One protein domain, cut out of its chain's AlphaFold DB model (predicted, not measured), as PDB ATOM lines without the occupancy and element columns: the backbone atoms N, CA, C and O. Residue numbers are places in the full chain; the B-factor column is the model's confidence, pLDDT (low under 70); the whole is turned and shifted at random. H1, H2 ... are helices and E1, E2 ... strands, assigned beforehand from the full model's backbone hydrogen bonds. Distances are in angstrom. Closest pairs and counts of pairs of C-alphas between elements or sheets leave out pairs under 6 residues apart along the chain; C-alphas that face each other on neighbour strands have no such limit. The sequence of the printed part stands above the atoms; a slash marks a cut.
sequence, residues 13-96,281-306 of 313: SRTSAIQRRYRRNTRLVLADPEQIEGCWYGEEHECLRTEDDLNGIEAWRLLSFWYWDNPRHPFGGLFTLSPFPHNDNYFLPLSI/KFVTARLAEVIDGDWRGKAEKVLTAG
ATOM      1  N   SER A  13      50.372   0.366 -20.617       89.19
ATOM      2  CA  SER A  13      51.360   1.113 -21.414       89.19
ATOM      3  C   SER A  13      51.288   0.737 -22.904       89.19
ATOM      4  O   SER A  13      51.382   1.600 -23.780       89.19
ATOM      5  N   ARG A  14      51.042  -0.546 -23.223       90.12
ATOM      6  CA  ARG A  14      50.789  -0.985 -24.612       90.12
ATOM      7  C   ARG A  14      49.443  -0.488 -25.130       90.12
ATOM      8  O   ARG A  14      49.367  -0.053 -26.279       90.12
ATOM      9  N   THR A  15      48.407  -0.529 -24.296       91.69
ATOM     10  CA  THR A  15      47.089   0.032 -24.620       91.69
ATOM     11  C   THR A  15      47.192   1.521 -24.953       91.69
ATOM     12  O   THR A  15      46.681   1.935 -25.992       91.69
ATOM     13  N   SER A  16      47.937   2.308 -24.176       91.31
ATOM     14  CA  SER A  16      48.189   3.731 -24.431       91.31
ATOM     15  C   SER A  16      48.955   3.960 -25.735       91.31
ATOM     16  O   SER A  16      48.585   4.826 -26.525       91.31
ATOM     17  N   ALA A  17      49.972   3.148 -26.040       90.81
ATOM     18  CA  ALA A  17      50.682   3.236 -27.320       90.81
ATOM     19  C   ALA A  17      49.759   2.955 -28.526       90.81
ATOM     20  O   ALA A  17      49.814   3.648 -29.547       90.81
ATOM     21  N   ILE A  18      48.873   1.961 -28.403       90.75
ATOM     22  CA  ILE A  18      47.859   1.635 -29.415       90.75
ATOM     23  C   ILE A  18      46.837   2.765 -29.538       90.75
ATOM     24  O   ILE A  18      46.539   3.185 -30.658       90.75
ATOM     25  N   GLN A  19      46.350   3.298 -28.414       91.19
ATOM     26  CA  GLN A  19      45.471   4.464 -28.386       91.19
ATOM     27  C   GLN A  19      46.105   5.622 -29.148       91.19
ATOM     28  O   GLN A  19      45.463   6.170 -30.034       91.19
ATOM     29  N   ARG A  20      47.362   5.983 -28.869       91.62
ATOM     30  CA  ARG A  20      48.035   7.104 -29.545       91.62
ATOM     31  C   ARG A  20      48.049   6.926 -31.064       91.62
ATOM     32  O   ARG A  20      47.785   7.874 -31.802       91.62
ATOM     33  N   ARG A  21      48.278   5.697 -31.542       91.81
ATOM     34  CA  ARG A  21      48.274   5.367 -32.975       91.81
ATOM     35  C   ARG A  21      46.878   5.405 -33.604       91.81
ATOM     36  O   ARG A  21      46.747   5.813 -34.756       91.81
ATOM     37  N   TYR A  22      45.849   4.975 -32.878       90.88
ATOM     38  CA  TYR A  22      44.493   4.789 -33.409       90.88
ATOM     39  C   TYR A  22      43.440   5.693 -32.761       90.88
ATOM     40  O   TYR A  22      42.250   5.440 -32.909       90.88
ATOM     41  N   ARG A  23      43.844   6.785 -32.107       88.25
ATOM     42  CA  ARG A  23      43.005   7.630 -31.238       88.25
ATOM     43  C   ARG A  23      41.661   8.034 -31.841       88.25
ATOM     44  O   ARG A  23      40.638   8.037 -31.157       88.25
ATOM     45  N   ARG A  24      41.664   8.385 -33.131       87.56
ATOM     46  CA  ARG A  24      40.455   8.799 -33.869       87.56
ATOM     47  C   ARG A  24      39.461   7.652 -34.090       87.56
ATOM     48  O   ARG A  24      38.287   7.919 -34.303       87.56
ATOM     49  N   ASN A  25      39.932   6.411 -34.019       89.25
ATOM     50  CA  ASN A  25      39.174   5.190 -34.280       89.25
ATOM     51  C   ASN A  25      38.905   4.367 -33.011       89.25
ATOM     52  O   ASN A  25      38.050   3.485 -33.041       89.25
ATOM     53  N   THR A  26      39.594   4.639 -31.899       90.94
ATOM     54  CA  THR A  26      39.261   4.034 -30.607       90.94
ATOM     55  C   THR A  26      37.935   4.592 -30.109       90.94
ATOM     56  O   THR A  26      37.768   5.807 -30.005       90.94
ATOM     57  N   ARG A  27      36.994   3.709 -29.777       92.19
ATOM     58  CA  ARG A  27      35.715   4.102 -29.170       92.19
ATOM     59  C   ARG A  27      35.772   4.089 -27.649       92.19
ATOM     60  O   ARG A  27      35.350   5.049 -27.018       92.19
ATOM     61  N   LEU A  28      36.335   3.021 -27.094       94.50
ATOM     62  CA  LEU A  28      36.474   2.795 -25.662       94.50
ATOM     63  C   LEU A  28      37.668   1.886 -25.378       94.50
ATOM     64  O   LEU A  28      38.181   1.220 -26.281       94.50
ATOM     65  N   VAL A  29      38.062   1.848 -24.114       94.94
ATOM     66  CA  VAL A  29      39.071   0.959 -23.547       94.94
ATOM     67  C   VAL A  29      38.434   0.264 -22.344       94.94
ATOM     68  O   VAL A  29      37.991   0.930 -21.411       94.94
ATOM     69  N   LEU A  30      38.386  -1.069 -22.383       94.81
ATOM     70  CA  LEU A  30      38.028  -1.900 -21.233       94.81
ATOM     71  C   LEU A  30      39.314  -2.379 -20.568       94.81
ATOM     72  O   LEU A  30      40.211  -2.856 -21.267       94.81
ATOM     73  N   ALA A  31      39.394  -2.259 -19.251       94.69
ATOM     74  CA  ALA A  31      40.554  -2.686 -18.481       94.69
ATOM     75  C   ALA A  31      40.145  -3.127 -17.073       94.69
ATOM     76  O   ALA A  31      39.064  -2.779 -16.595       94.69
ATOM     77  N   ASP A  32      41.015  -3.882 -16.409       94.19
ATOM     78  CA  ASP A  32      40.821  -4.206 -14.996       94.19
ATOM     79  C   ASP A  32      41.025  -2.942 -14.137       94.19
ATOM     80  O   ASP A  32      41.778  -2.039 -14.536       94.19
ATOM     81  N   PRO A  33      40.387  -2.841 -12.959       94.88
ATOM     82  CA  PRO A  33      40.515  -1.677 -12.091       94.88
ATOM     83  C   PRO A  33      41.945  -1.262 -11.780       94.88
ATOM     84  O   PRO A  33      42.250  -0.077 -11.814       94.88
ATOM     85  N   GLU A  34      42.837  -2.219 -11.538       93.06
ATOM     86  CA  GLU A  34      44.233  -1.963 -11.179       93.06
ATOM     87  C   GLU A  34      44.979  -1.273 -12.331       93.06
ATOM     88  O   GLU A  34      45.811  -0.391 -12.119       93.06
ATOM     89  N   GLN A  35      44.649  -1.625 -13.577       92.69
ATOM     90  CA  GLN A  35      45.214  -0.970 -14.756       92.69
ATOM     91  C   GLN A  35      44.674   0.451 -14.930       92.69
ATOM     92  O   GLN A  35      45.398   1.328 -15.402       92.69
ATOM     93  N   ILE A  36      43.412   0.684 -14.566       93.75
ATOM     94  CA  ILE A  36      42.799   2.015 -14.602       93.75
ATOM     95  C   ILE A  36      43.357   2.889 -13.489       93.75
ATOM     96  O   ILE A  36      43.718   4.025 -13.762       93.75
ATOM     97  N   GLU A  37      43.509   2.368 -12.274       91.50
ATOM     98  CA  GLU A  37      44.178   3.062 -11.171       91.50
ATOM     99  C   GLU A  37      45.613   3.435 -11.556       91.50
ATOM    100  O   GLU A  37      46.003   4.590 -11.400       91.50
ATOM    101  N   GLY A  38      46.364   2.508 -12.159       90.50
ATOM    102  CA  GLY A  38      47.695   2.793 -12.695       90.50
ATOM    103  C   GLY A  38      47.691   3.838 -13.817       90.50
ATOM    104  O   GLY A  38      48.572   4.686 -13.861       90.50
ATOM    105  N   CYS A  39      46.688   3.830 -14.699       91.25
ATOM    106  CA  CYS A  39      46.521   4.862 -15.730       91.25
ATOM    107  C   CYS A  39      46.208   6.243 -15.137       91.25
ATOM    108  O   CYS A  39      46.591   7.262 -15.708       91.25
ATOM    109  N   TRP A  40      45.472   6.264 -14.025       90.12
ATOM    110  CA  TRP A  40      44.908   7.476 -13.442       90.12
ATOM    111  C   TRP A  40      45.846   8.173 -12.463       90.12
ATOM    112  O   TRP A  40      45.913   9.398 -12.438       90.12
ATOM    113  N   TYR A  41      46.539   7.388 -11.642       88.31
ATOM    114  CA  TYR A  41      47.395   7.874 -10.561       88.31
ATOM    115  C   TYR A  41      48.877   7.568 -10.787       88.31
ATOM    116  O   TYR A  41      49.715   8.068 -10.043       88.31
ATOM    117  N   GLY A  42      49.212   6.722 -11.763       80.00
ATOM    118  CA  GLY A  42      50.594   6.340 -12.021       80.00
ATOM    119  C   GLY A  42      51.403   7.494 -12.601       80.00
ATOM    120  O   GLY A  42      51.047   8.060 -13.630       80.00
ATOM    121  N   GLU A  43      52.537   7.795 -11.970       67.62
ATOM    122  CA  GLU A  43      53.488   8.811 -12.444       67.62
ATOM    123  C   GLU A  43      54.320   8.321 -13.643       67.62
ATOM    124  O   GLU A  43      54.881   9.115 -14.393       67.62
ATOM    125  N   GLU A  44      54.407   7.002 -13.842       60.91
ATOM    126  CA  GLU A  44      55.355   6.395 -14.784       60.91
ATOM    127  C   GLU A  44      54.875   6.393 -16.244       60.91
ATOM    128  O   GLU A  44      55.680   6.177 -17.158       60.91
ATOM    129  N   HIS A  45      53.582   6.615 -16.503       64.38
ATOM    130  CA  HIS A  45      53.007   6.481 -17.841       64.38
ATOM    131  C   HIS A  45      52.006   7.593 -18.161       64.38
ATOM    132  O   HIS A  45      50.942   7.677 -17.555       64.38
ATOM    133  N   GLU A  46      52.303   8.367 -19.208       79.81
ATOM    134  CA  GLU A  46      51.366   9.274 -19.883       79.81
ATOM    135  C   GLU A  46      50.222   8.469 -20.536       79.81
ATOM    136  O   GLU A  46      50.237   8.131 -21.730       79.81
ATOM    137  N   CYS A  47      49.278   8.046 -19.697       91.25
ATOM    138  CA  CYS A  47      48.157   7.202 -20.070       91.25
ATOM    139  C   CYS A  47      46.916   8.036 -20.358       91.25
ATOM    140  O   CYS A  47      46.333   7.923 -21.440       91.25
ATOM    141  N   LEU A  48      46.521   8.874 -19.401       93.00
ATOM    142  CA  LEU A  48      45.402   9.785 -19.557       93.00
ATOM    143  C   LEU A  48      45.763  10.951 -20.458       93.00
ATOM    144  O   LEU A  48      46.881  11.453 -20.463       93.00
ATOM    145  N   ARG A  49      44.757  11.418 -21.186       92.06
ATOM    146  CA  ARG A  49      44.847  12.685 -21.884       92.06
ATOM    147  C   ARG A  49      44.839  13.824 -20.868       92.06
ATOM    148  O   ARG A  49      43.858  13.978 -20.145       92.06
ATOM    149  N   THR A  50      45.879  14.642 -20.896       89.12
ATOM    150  CA  THR A  50      46.039  15.846 -20.069       89.12
ATOM    151  C   THR A  50      46.360  17.050 -20.959       89.12
ATOM    152  O   THR A  50      46.349  16.939 -22.191       89.12
ATOM    153  N   GLU A  51      46.620  18.213 -20.359       88.56
ATOM    154  CA  GLU A  51      47.153  19.371 -21.089       88.56
ATOM    155  C   GLU A  51      48.554  19.088 -21.659       88.56
ATOM    156  O   GLU A  51      48.832  19.462 -22.801       88.56
ATOM    157  N   ASP A  52      49.384  18.353 -20.912       88.00
ATOM    158  CA  ASP A  52      50.752  17.988 -21.303       88.00
ATOM    159  C   ASP A  52      50.799  16.794 -22.272       88.00
ATOM    160  O   ASP A  52      51.648  16.745 -23.163       88.00
ATOM    161  N   ASP A  53      49.847  15.859 -22.168       88.75
ATOM    162  CA  ASP A  53      49.693  14.742 -23.101       88.75
ATOM    163  C   ASP A  53      48.346  14.788 -23.829       88.75
ATOM    164  O   ASP A  53      47.374  14.095 -23.509       88.75
ATOM    165  N   LEU A  54      48.306  15.554 -24.917       90.50
ATOM    166  CA  LEU A  54      47.121  15.655 -25.769       90.50
ATOM    167  C   LEU A  54      46.777  14.356 -26.515       90.50
ATOM    168  O   LEU A  54      45.717  14.300 -27.153       90.50
ATOM    169  N   ASN A  55      47.657  13.351 -26.501       90.44
ATOM    170  CA  ASN A  55      47.493  12.092 -27.228       90.44
ATOM    171  C   ASN A  55      47.084  10.911 -26.339       90.44
ATOM    172  O   ASN A  55      46.834   9.832 -26.888       90.44
ATOM    173  N   GLY A  56      46.975  11.112 -25.027       92.38
ATOM    174  CA  GLY A  56      46.508  10.104 -24.085       92.38
ATOM    175  C   GLY A  56      45.059   9.656 -24.312       92.38
ATOM    176  O   GLY A  56      44.345  10.101 -25.223       92.38
ATOM    177  N   ILE A  57      44.612   8.726 -23.474       94.50
ATOM    178  CA  ILE A  57      43.245   8.211 -23.457       94.50
ATOM    179  C   ILE A  57      42.349   9.244 -22.776       94.50
ATOM    180  O   ILE A  57      42.591   9.647 -21.641       94.50
ATOM    181  N   GLU A  58      41.284   9.676 -23.450       94.50
ATOM    182  CA  GLU A  58      40.260  10.474 -22.787       94.50
ATOM    183  C   GLU A  58      39.655   9.701 -21.601       94.50
ATOM    184  O   GLU A  58      39.177   8.584 -21.782       94.50
ATOM    185  N   ALA A  59      39.606  10.313 -20.414       94.06
ATOM    186  CA  ALA A  59      39.121   9.681 -19.182       94.06
ATOM    187  C   ALA A  59      37.758   8.978 -19.328       94.06
ATOM    188  O   ALA A  59      37.559   7.876 -18.831       94.06
ATOM    189  N   TRP A  60      36.828   9.579 -20.076       95.19
ATOM    190  CA  TRP A  60      35.493   9.024 -20.317       95.19
ATOM    191  C   TRP A  60      35.469   7.797 -21.244       95.19
ATOM    192  O   TRP A  60      34.423   7.178 -21.396       95.19
ATOM    193  N   ARG A  61      36.585   7.450 -21.895       95.50
ATOM    194  CA  ARG A  61      36.712   6.240 -22.724       95.50
ATOM    195  C   ARG A  61      37.192   5.028 -21.936       95.50
ATOM    196  O   ARG A  61      37.128   3.927 -22.477       95.50
ATOM    197  N   LEU A  62      37.700   5.225 -20.722       95.44
ATOM    198  CA  LEU A  62      38.110   4.149 -19.830       95.44
ATOM    199  C   LEU A  62      36.875   3.636 -19.087       95.44
ATOM    200  O   LEU A  62      36.157   4.416 -18.468       95.44
ATOM    201  N   LEU A  63      36.628   2.333 -19.171       97.00
ATOM    202  CA  LEU A  63      35.627   1.641 -18.364       97.00
ATOM    203  C   LEU A  63      36.320   0.479 -17.662       97.00
ATOM    204  O   LEU A  63      37.058  -0.275 -18.309       97.00
ATOM    205  N   SER A  64      36.087   0.321 -16.361       96.50
ATOM    206  CA  SER A  64      36.608  -0.841 -15.646       96.50
ATOM    207  C   SER A  64      35.676  -2.021 -15.827       96.50
ATOM    208  O   SER A  64      34.467  -1.856 -15.756       96.50
ATOM    209  N   PHE A  65      36.203  -3.218 -16.068       95.12
ATOM    210  CA  PHE A  65      35.417  -4.437 -15.903       95.12
ATOM    211  C   PHE A  65      35.720  -5.022 -14.530       95.12
ATOM    212  O   PHE A  65      36.863  -5.350 -14.227       95.12
ATOM    213  N   TRP A  66      34.703  -5.130 -13.683       93.75
ATOM    214  CA  TRP A  66      34.853  -5.573 -12.311       93.75
ATOM    215  C   TRP A  66      33.758  -6.563 -11.952       93.75
ATOM    216  O   TRP A  66      32.564  -6.285 -12.027       93.75
ATOM    217  N   TYR A  67      34.191  -7.755 -11.563       89.19
ATOM    218  CA  TYR A  67      33.288  -8.866 -11.303       89.19
ATOM    219  C   TYR A  67      32.448  -8.680 -10.029       89.19
ATOM    220  O   TYR A  67      31.370  -9.258  -9.921       89.19
ATOM    221  N   TRP A  68      32.936  -7.880  -9.079       88.62
ATOM    222  CA  TRP A  68      32.348  -7.724  -7.750       88.62
ATOM    223  C   TRP A  68      31.437  -6.490  -7.664       88.62
ATOM    224  O   TRP A  68      31.329  -5.704  -8.606       88.62
ATOM    225  N   ASP A  69      30.761  -6.330  -6.527       86.56
ATOM    226  CA  ASP A  69      29.641  -5.387  -6.397       86.56
ATOM    227  C   ASP A  69      30.047  -3.944  -6.167       86.56
ATOM    228  O   ASP A  69      29.323  -3.017  -6.524       86.56
ATOM    229  N   ASN A  70      31.216  -3.732  -5.579       91.38
ATOM    230  CA  ASN A  70      31.675  -2.394  -5.277       91.38
ATOM    231  C   ASN A  70      32.189  -1.689  -6.544       91.38
ATOM    232  O   ASN A  70      32.885  -2.309  -7.349       91.38
ATOM    233  N   PRO A  71      31.934  -0.384  -6.706       94.69
ATOM    234  CA  PRO A  71      32.546   0.400  -7.766       94.69
ATOM    235  C   PRO A  71      34.074   0.359  -7.714       94.69
ATOM    236  O   PRO A  71      34.684   0.514  -6.652       94.69
ATOM    237  N   ARG A  72      34.700   0.201  -8.879       95.12
ATOM    238  CA  ARG A  72      36.158   0.158  -9.048       95.12
ATOM    239  C   ARG A  72      36.582   0.977 -10.266       95.12
ATOM    240  O   ARG A  72      37.233   0.490 -11.186       95.12
ATOM    241  N   HIS A  73      36.158   2.237 -10.282       95.50
ATOM    242  CA  HIS A  73      36.547   3.248 -11.265       95.50
ATOM    243  C   HIS A  73      36.576   4.631 -10.591       95.50
ATOM    244  O   HIS A  73      35.693   4.901  -9.774       95.50
ATOM    245  N   PRO A  74      37.489   5.553 -10.956       93.75
ATOM    246  CA  PRO A  74      37.502   6.927 -10.426       93.75
ATOM    247  C   PRO A  74      36.200   7.722 -10.641       93.75
ATOM    248  O   PRO A  74      35.894   8.639  -9.889       93.75
ATOM    249  N   PHE A  75      35.405   7.351 -11.649       93.75
ATOM    250  CA  PHE A  75      34.060   7.898 -11.911       93.75
ATOM    251  C   PHE A  75      32.908   7.086 -11.275       93.75
ATOM    252  O   PHE A  75      31.741   7.331 -11.579       93.75
ATOM    253  N   GLY A  76      33.209   6.125 -10.401       94.31
ATOM    254  CA  GLY A  76      32.221   5.349  -9.648       94.31
ATOM    255  C   GLY A  76      31.520   4.245 -10.449       94.31
ATOM    256  O   GLY A  76      32.017   3.775 -11.477       94.31
ATOM    257  N   GLY A  77      30.357   3.808  -9.949       94.19
ATOM    258  CA  GLY A  77      29.636   2.631 -10.458       94.19
ATOM    259  C   GLY A  77      29.207   2.772 -11.918       94.19
ATOM    260  O   GLY A  77      29.301   1.828 -12.693       94.19
ATOM    261  N   LEU A  78      28.890   3.991 -12.361       94.38
ATOM    262  CA  LEU A  78      28.492   4.250 -13.748       94.38
ATOM    263  C   LEU A  78      29.581   3.899 -14.781       94.38
ATOM    264  O   LEU A  78      29.249   3.634 -15.934       94.38
ATOM    265  N   PHE A  79      30.856   3.904 -14.381       96.88
ATOM    266  CA  PHE A  79      32.014   3.558 -15.220       96.88
ATOM    267  C   PHE A  79      32.663   2.224 -14.822       96.88
ATOM    268  O   PHE A  79      33.671   1.825 -15.406       96.88
ATOM    269  N   THR A  80      32.073   1.538 -13.845       97.38
ATOM    270  CA  THR A  80      32.424   0.172 -13.466       97.38
ATOM    271  C   THR A  80      31.430  -0.759 -14.148       97.38
ATOM    272  O   THR A  80      30.229  -0.608 -13.976       97.38
ATOM    273  N   LEU A  81      31.898  -1.695 -14.962       96.50
ATOM    274  CA  LEU A  81      31.076  -2.680 -15.653       96.50
ATOM    275  C   LEU A  81      31.030  -3.961 -14.823       96.50
ATOM    276  O   LEU A  81      32.084  -4.511 -14.521       96.50
ATOM    277  N   SER A  82      29.835  -4.459 -14.503       94.88
ATOM    278  CA  SER A  82      29.655  -5.689 -13.716       94.88
ATOM    279  C   SER A  82      28.733  -6.686 -14.426       94.88
ATOM    280  O   SER A  82      27.773  -6.267 -15.084       94.88
ATOM    281  N   PRO A  83      28.992  -8.004 -14.315       93.12
ATOM    282  CA  PRO A  83      28.202  -9.032 -14.987       93.12
ATOM    283  C   PRO A  83      26.854  -9.344 -14.352       93.12
ATOM    284  O   PRO A  83      26.114 -10.141 -14.929       93.12
ATOM    285  N   PHE A  84      26.519  -8.734 -13.216       90.69
ATOM    286  CA  PHE A  84      25.277  -8.998 -12.495       90.69
ATOM    287  C   PHE A  84      24.547  -7.690 -12.160       90.69
ATOM    288  O   PHE A  84      25.203  -6.689 -11.882       90.69
ATOM    289  N   PRO A  85      23.203  -7.667 -12.207       87.31
ATOM    290  CA  PRO A  85      22.433  -6.423 -12.161       87.31
ATOM    291  C   PRO A  85      22.079  -5.918 -10.749       87.31
ATOM    292  O   PRO A  85      21.338  -4.945 -10.651       87.31
ATOM    293  N   HIS A  86      22.548  -6.547  -9.663       82.94
ATOM    294  CA  HIS A  86      22.116  -6.205  -8.290       82.94
ATOM    295  C   HIS A  86      23.068  -5.258  -7.548       82.94
ATOM    296  O   HIS A  86      23.189  -5.321  -6.327       82.94
ATOM    297  N   ASN A  87      23.760  -4.385  -8.273       87.06
ATOM    298  CA  ASN A  87      24.647  -3.384  -7.694       87.06
ATOM    299  C   ASN A  87      24.587  -2.077  -8.504       87.06
ATOM    300  O   ASN A  87      23.947  -2.006  -9.554       87.06
ATOM    301  N   ASP A  88      25.259  -1.040  -8.009       90.12
ATOM    302  CA  ASP A  88      25.279   0.290  -8.635       90.12
ATOM    303  C   ASP A  88      26.194   0.373  -9.873       90.12
ATOM    304  O   ASP A  88      26.355   1.446 -10.470       90.12
ATOM    305  N   ASN A  89      26.830  -0.736 -10.262       95.06
ATOM    306  CA  ASN A  89      27.698  -0.780 -11.427       95.06
ATOM    307  C   ASN A  89      26.878  -0.843 -12.723       95.06
ATOM    308  O   ASN A  89      25.732  -1.293 -12.778       95.06
ATOM    309  N   TYR A  90      27.480  -0.407 -13.825       95.50
ATOM    310  CA  TYR A  90      26.858  -0.514 -15.134       95.50
ATOM    311  C   TYR A  90      26.802  -1.982 -15.583       95.50
ATOM    312  O   TYR A  90      27.819  -2.626 -15.836       95.50
ATOM    313  N   PHE A  91      25.594  -2.516 -15.727       95.62
ATOM    314  CA  PHE A  91      25.390  -3.923 -16.057       95.62
ATOM    315  C   PHE A  91      25.869  -4.287 -17.477       95.62
ATOM    316  O   PHE A  91      25.215  -3.934 -18.470       95.62
ATOM    317  N   LEU A  92      26.970  -5.046 -17.555       95.50
ATOM    318  CA  LEU A  92      27.498  -5.710 -18.750       95.50
ATOM    319  C   LEU A  92      27.495  -7.232 -18.520       95.50
ATOM    320  O   LEU A  92      28.451  -7.752 -17.945       95.50
ATOM    321  N   PRO A  93      26.458  -7.959 -18.966       94.12
ATOM    322  CA  PRO A  93      26.314  -9.388 -18.696       94.12
ATOM    323  C   PRO A  93      27.422 -10.236 -19.334       94.12
ATOM    324  O   PRO A  93      28.007  -9.871 -20.357       94.12
ATOM    325  N   LEU A  94      27.630 -11.431 -18.780       92.69
ATOM    326  CA  LEU A  94      28.420 -12.499 -19.397       92.69
ATOM    327  C   LEU A  94      27.513 -13.508 -20.109       92.69
ATOM    328  O   LEU A  94      26.368 -13.710 -19.708       92.69
ATOM    329  N   SER A  95      28.028 -14.159 -21.156       94.38
ATOM    330  CA  SER A  95      27.319 -15.263 -21.810       94.38
ATOM    331  C   SER A  95      27.924 -16.604 -21.434       94.38
ATOM    332  O   SER A  95      29.129 -16.802 -21.588       94.38
ATOM    333  N   ILE A  96      27.072 -17.547 -21.035       93.44
ATOM    334  CA  ILE A  96      27.453 -18.955 -20.851       93.44
ATOM    335  C   ILE A  96      27.160 -19.806 -22.092       93.44
ATOM    336  O   ILE A  96      27.670 -20.914 -22.225       93.44
ATOM    337  N   LYS A 281      22.672 -13.537 -27.588       96.69
ATOM    338  CA  LYS A 281      21.874 -12.445 -28.157       96.69
ATOM    339  C   LYS A 281      21.738 -11.269 -27.185       96.69
ATOM    340  O   LYS A 281      21.935 -10.128 -27.593       96.69
ATOM    341  N   PHE A 282      21.408 -11.524 -25.920       96.88
ATOM    342  CA  PHE A 282      21.253 -10.458 -24.930       96.88
ATOM    343  C   PHE A 282      22.589  -9.772 -24.640       96.88
ATOM    344  O   PHE A 282      22.685  -8.547 -24.661       96.88
ATOM    345  N   VAL A 283      23.642 -10.568 -24.449       96.25
ATOM    346  CA  VAL A 283      24.986 -10.062 -24.149       96.25
ATOM    347  C   VAL A 283      25.534  -9.218 -25.295       96.25
ATOM    348  O   VAL A 283      26.080  -8.146 -25.054       96.25
ATOM    349  N   THR A 284      25.338  -9.634 -26.549       95.75
ATOM    350  CA  THR A 284      25.774  -8.837 -27.708       95.75
ATOM    351  C   THR A 284      24.998  -7.528 -27.849       95.75
ATOM    352  O   THR A 284      25.610  -6.506 -28.148       95.75
ATOM    353  N   ALA A 285      23.688  -7.519 -27.573       96.31
ATOM    354  CA  ALA A 285      22.895  -6.289 -27.556       96.31
ATOM    355  C   ALA A 285      23.383  -5.310 -26.471       96.31
ATOM    356  O   ALA A 285      23.635  -4.142 -26.760       96.31
ATOM    357  N   ARG A 286      23.616  -5.796 -25.245       96.25
ATOM    358  CA  ARG A 286      24.138  -4.969 -24.142       96.25
ATOM    359  C   ARG A 286      25.556  -4.472 -24.397       96.25
ATOM    360  O   ARG A 286      25.864  -3.325 -24.090       96.25
ATOM    361  N   LEU A 287      26.413  -5.295 -24.999       95.12
ATOM    362  CA  LEU A 287      27.750  -4.865 -25.398       95.12
ATOM    363  C   LEU A 287      27.693  -3.770 -26.474       95.12
ATOM    364  O   LEU A 287      28.484  -2.833 -26.414       95.12
ATOM    365  N   ALA A 288      26.753  -3.838 -27.421       95.06
ATOM    366  CA  ALA A 288      26.553  -2.769 -28.401       95.06
ATOM    367  C   ALA A 288      26.151  -1.448 -27.723       95.06
ATOM    368  O   ALA A 288      26.740  -0.414 -28.019       95.06
ATOM    369  N   GLU A 289      25.245  -1.484 -26.740       95.19
ATOM    370  CA  GLU A 289      24.896  -0.303 -25.934       95.19
ATOM    371  C   GLU A 289      26.099   0.268 -25.170       95.19
ATOM    372  O   GLU A 289      26.240   1.485 -25.056       95.19
ATOM    373  N   VAL A 290      26.989  -0.593 -24.663       95.19
ATOM    374  CA  VAL A 290      28.252  -0.153 -24.051       95.19
ATOM    375  C   VAL A 290      29.170   0.486 -25.091       95.19
ATOM    376  O   VAL A 290      29.792   1.502 -24.808       95.19
ATOM    377  N   ILE A 291      29.253  -0.054 -26.303       94.00
ATOM    378  CA  ILE A 291      30.130   0.480 -27.355       94.00
ATOM    379  C   ILE A 291      29.627   1.814 -27.922       94.00
ATOM    380  O   ILE A 291      30.437   2.692 -28.230       94.00
ATOM    381  N   ASP A 292      28.313   1.958 -28.072       94.31
ATOM    382  CA  ASP A 292      27.662   3.120 -28.685       94.31
ATOM    383  C   ASP A 292      27.207   4.176 -27.661       94.31
ATOM    384  O   ASP A 292      26.737   5.250 -28.041       94.31
ATOM    385  N   GLY A 293      27.341   3.893 -26.364       94.62
ATOM    386  CA  GLY A 293      26.896   4.774 -25.290       94.62
ATOM    387  C   GLY A 293      27.624   6.123 -25.248       94.62
ATOM    388  O   GLY A 293      28.833   6.214 -25.459       94.62
ATOM    389  N   ASP A 294      26.891   7.184 -24.891       96.31
ATOM    390  CA  ASP A 294      27.459   8.518 -24.652       96.31
ATOM    391  C   ASP A 294      28.185   8.585 -23.297       96.31
ATOM    392  O   ASP A 294      27.695   9.125 -22.301       96.31
ATOM    393  N   TRP A 295      29.371   7.987 -23.243       96.38
ATOM    394  CA  TRP A 295      30.211   7.997 -22.047       96.38
ATOM    395  C   TRP A 295      30.752   9.379 -21.714       96.38
ATOM    396  O   TRP A 295      30.947   9.699 -20.544       96.38
ATOM    397  N   ARG A 296      30.940  10.228 -22.726       95.94
ATOM    398  CA  ARG A 296      31.374  11.605 -22.518       95.94
ATOM    399  C   ARG A 296      30.319  12.398 -21.756       95.94
ATOM    400  O   ARG A 296      30.638  12.956 -20.712       95.94
ATOM    401  N   GLY A 297      29.071  12.400 -22.222       96.25
ATOM    402  CA  GLY A 297      27.981  13.084 -21.529       96.25
ATOM    403  C   GLY A 297      27.731  12.513 -20.130       96.25
ATOM    404  O   GLY A 297      27.430  13.258 -19.196       96.25
ATOM    405  N   LYS A 298      27.917  11.197 -19.936       95.38
ATOM    406  CA  LYS A 298      27.898  10.576 -18.598       95.38
ATOM    407  C   LYS A 298      29.019  11.108 -17.696       95.38
ATOM    408  O   LYS A 298      28.746  11.443 -16.546       95.38
ATOM    409  N   ALA A 299      30.247  11.226 -18.199       94.56
ATOM    410  CA  ALA A 299      31.378  11.753 -17.433       94.56
ATOM    411  C   ALA A 299      31.177  13.230 -17.076       94.56
ATOM    412  O   ALA A 299      31.403  13.625 -15.937       94.56
ATOM    413  N   GLU A 300      30.689  14.037 -18.020       93.38
ATOM    414  CA  GLU A 300      30.378  15.452 -17.790       93.38
ATOM    415  C   GLU A 300      29.375  15.612 -16.636       93.38
ATOM    416  O   GLU A 300      29.607  16.414 -15.733       93.38
ATOM    417  N   LYS A 301      28.329  14.775 -16.579       91.94
ATOM    418  CA  LYS A 301      27.377  14.759 -15.453       91.94
ATOM    419  C   LYS A 301      28.058  14.445 -14.121       91.94
ATOM    420  O   LYS A 301      27.853  15.181 -13.156       91.94
ATOM    421  N   VAL A 302      28.894  13.408 -14.077       89.12
ATOM    422  CA  VAL A 302      29.640  13.012 -12.868       89.12
ATOM    423  C   VAL A 302      30.547  14.147 -12.373       89.12
ATOM    424  O   VAL A 302      30.555  14.461 -11.183       89.12
ATOM    425  N   LEU A 303      31.254  14.820 -13.285       84.31
ATOM    426  CA  LEU A 303      32.140  15.941 -12.961       84.31
ATOM    427  C   LEU A 303      31.369  17.191 -12.505       84.31
ATOM    428  O   LEU A 303      31.826  17.897 -11.608       84.31
ATOM    429  N   THR A 304      30.197  17.472 -13.086       83.62
ATOM    430  CA  THR A 304      29.347  18.601 -12.657       83.62
ATOM    431  C   THR A 304      28.670  18.371 -11.308       83.62
ATOM    432  O   THR A 304      28.443  19.331 -10.578       83.62
ATOM    433  N   ALA A 305      28.396  17.115 -10.949       78.31
ATOM    434  CA  ALA A 305      27.815  16.748  -9.661       78.31
ATOM    435  C   ALA A 305      28.817  16.834  -8.489       78.31
ATOM    436  O   ALA A 305      28.425  16.640  -7.342       78.31
ATOM    437  N   GLY A 306      30.100  17.126  -8.754       64.81
ATOM    438  CA  GLY A 306      31.137  17.239  -7.721       64.81
ATOM    439  C   GLY A 306      31.544  15.900  -7.095       64.81
ATOM    440  O   GLY A 306      32.194  15.887  -6.055       64.81
TER     441      GLY A 306
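AT A GLANCE: This is residues 13 to 96 and 281 to 306 of the 313 residues of a protein of Saitozyma podzolica (UniProt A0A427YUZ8). A small sheet of three parallel strands, E1, E2 and E3, lies near the middle of the domain, with helix H2 over one face and running along the strands. H1 only grazes this sheet, while H3 and H4, joined by a tight link, are not on it, and long loops make up much of the rest. The printed part has 110 residues with four named helices and three named strands, in the order H1, E1, H2, E2, E3, H3, H4 along the chain; the sheet's order is E1, E2, E3. The class is mostly helix, though only 51 of the 110 residues, under half, are in named elements. The whole is compact, with a radius of gyration of the C-alphas of 14.0 A, and its C-alphas span 40 by 30 by 24 A.

HOW THE PARTS SIT: H1, residues 13 to 22, and the edge strand E1, residues 29 to 31, are near each other, with 5 pairs of C-alphas within 10 A and none within 8 A. H1 only grazes the sheet, with its residues 15 to 19. After E1 a tight link of one residue leads to H2, residues 33 to 41, which is on the sheet at a height over the sheet of 10.0 A. H1 and H2 are only just apart, their closest C-alphas being 8.4 A from each other. The inner strand E2, residues 62 to 65, runs parallel to E1, with 37 degrees between their directions; N 65 and O 31 are 2.9 A apart and N 63 and O 29 are 3.0 A apart, both within hydrogen-bond range. H2 lies over E2 and only just over E1, on which 3 of its C-alphas fall, and on the local plane its line and that of E2 stand at 12 degrees, along the strands. The closest C-alphas of H2 and E2 are those of Pro 33 and Ser 64, 5.3 A apart. E1, H2 and E2 form a strand-helix-strand unit, two parallel neighbour strands with a helix between them along the chain, and its crossover is right-handed. The other edge strand, E3, residues 80 to 82, is parallel to E2 at 31 degrees, with N 81 and O 64 within hydrogen-bond range at 2.7 A. The pairing is staggered: E2 pairs with E1 over residues 62 to 64 and with E3 over residues 64 to 65. Residues 81 to 82 of E3 also pair, parallel, with residues 90 to 91. H3, residues 281 to 292, and H4, residues 295 to 304, are apart from each other, and neither is on the sheet. In H1, H2, H3 and H4 every O i to N i+4 pair is within hydrogen-bond range.

IN THESE COORDINATES: H1 begins at C-alpha 13, at (51.360, 1.113, -21.414), and measures 14.3 A from first to last C-alpha. E1 measures 6.4 A, H2 11.9 A, E2 9.8 A and E3 6.5 A. E2 begins at C-alpha 62, at (38.110, 4.149, -19.830). H3, the longest helix, measures 16.6 A, and H4 measures 14.2 A, ending at C-alpha 304, at (29.347, 18.601, -12.657).

THE WHOLE: The two C-alphas farthest apart are those of Asp 52 and Ile 96, at 43.7 A. Residues 97 to 280 are not printed, and across this cut C-alphas 96 and 281 are 11.3 A apart. The links H2 to E2, of 20 residues, and E2 to E3, of 14 residues, are long. The mean pLDDT of the printed part is 91.4, and it is under 70 at residues 43 to 45 and residue 306.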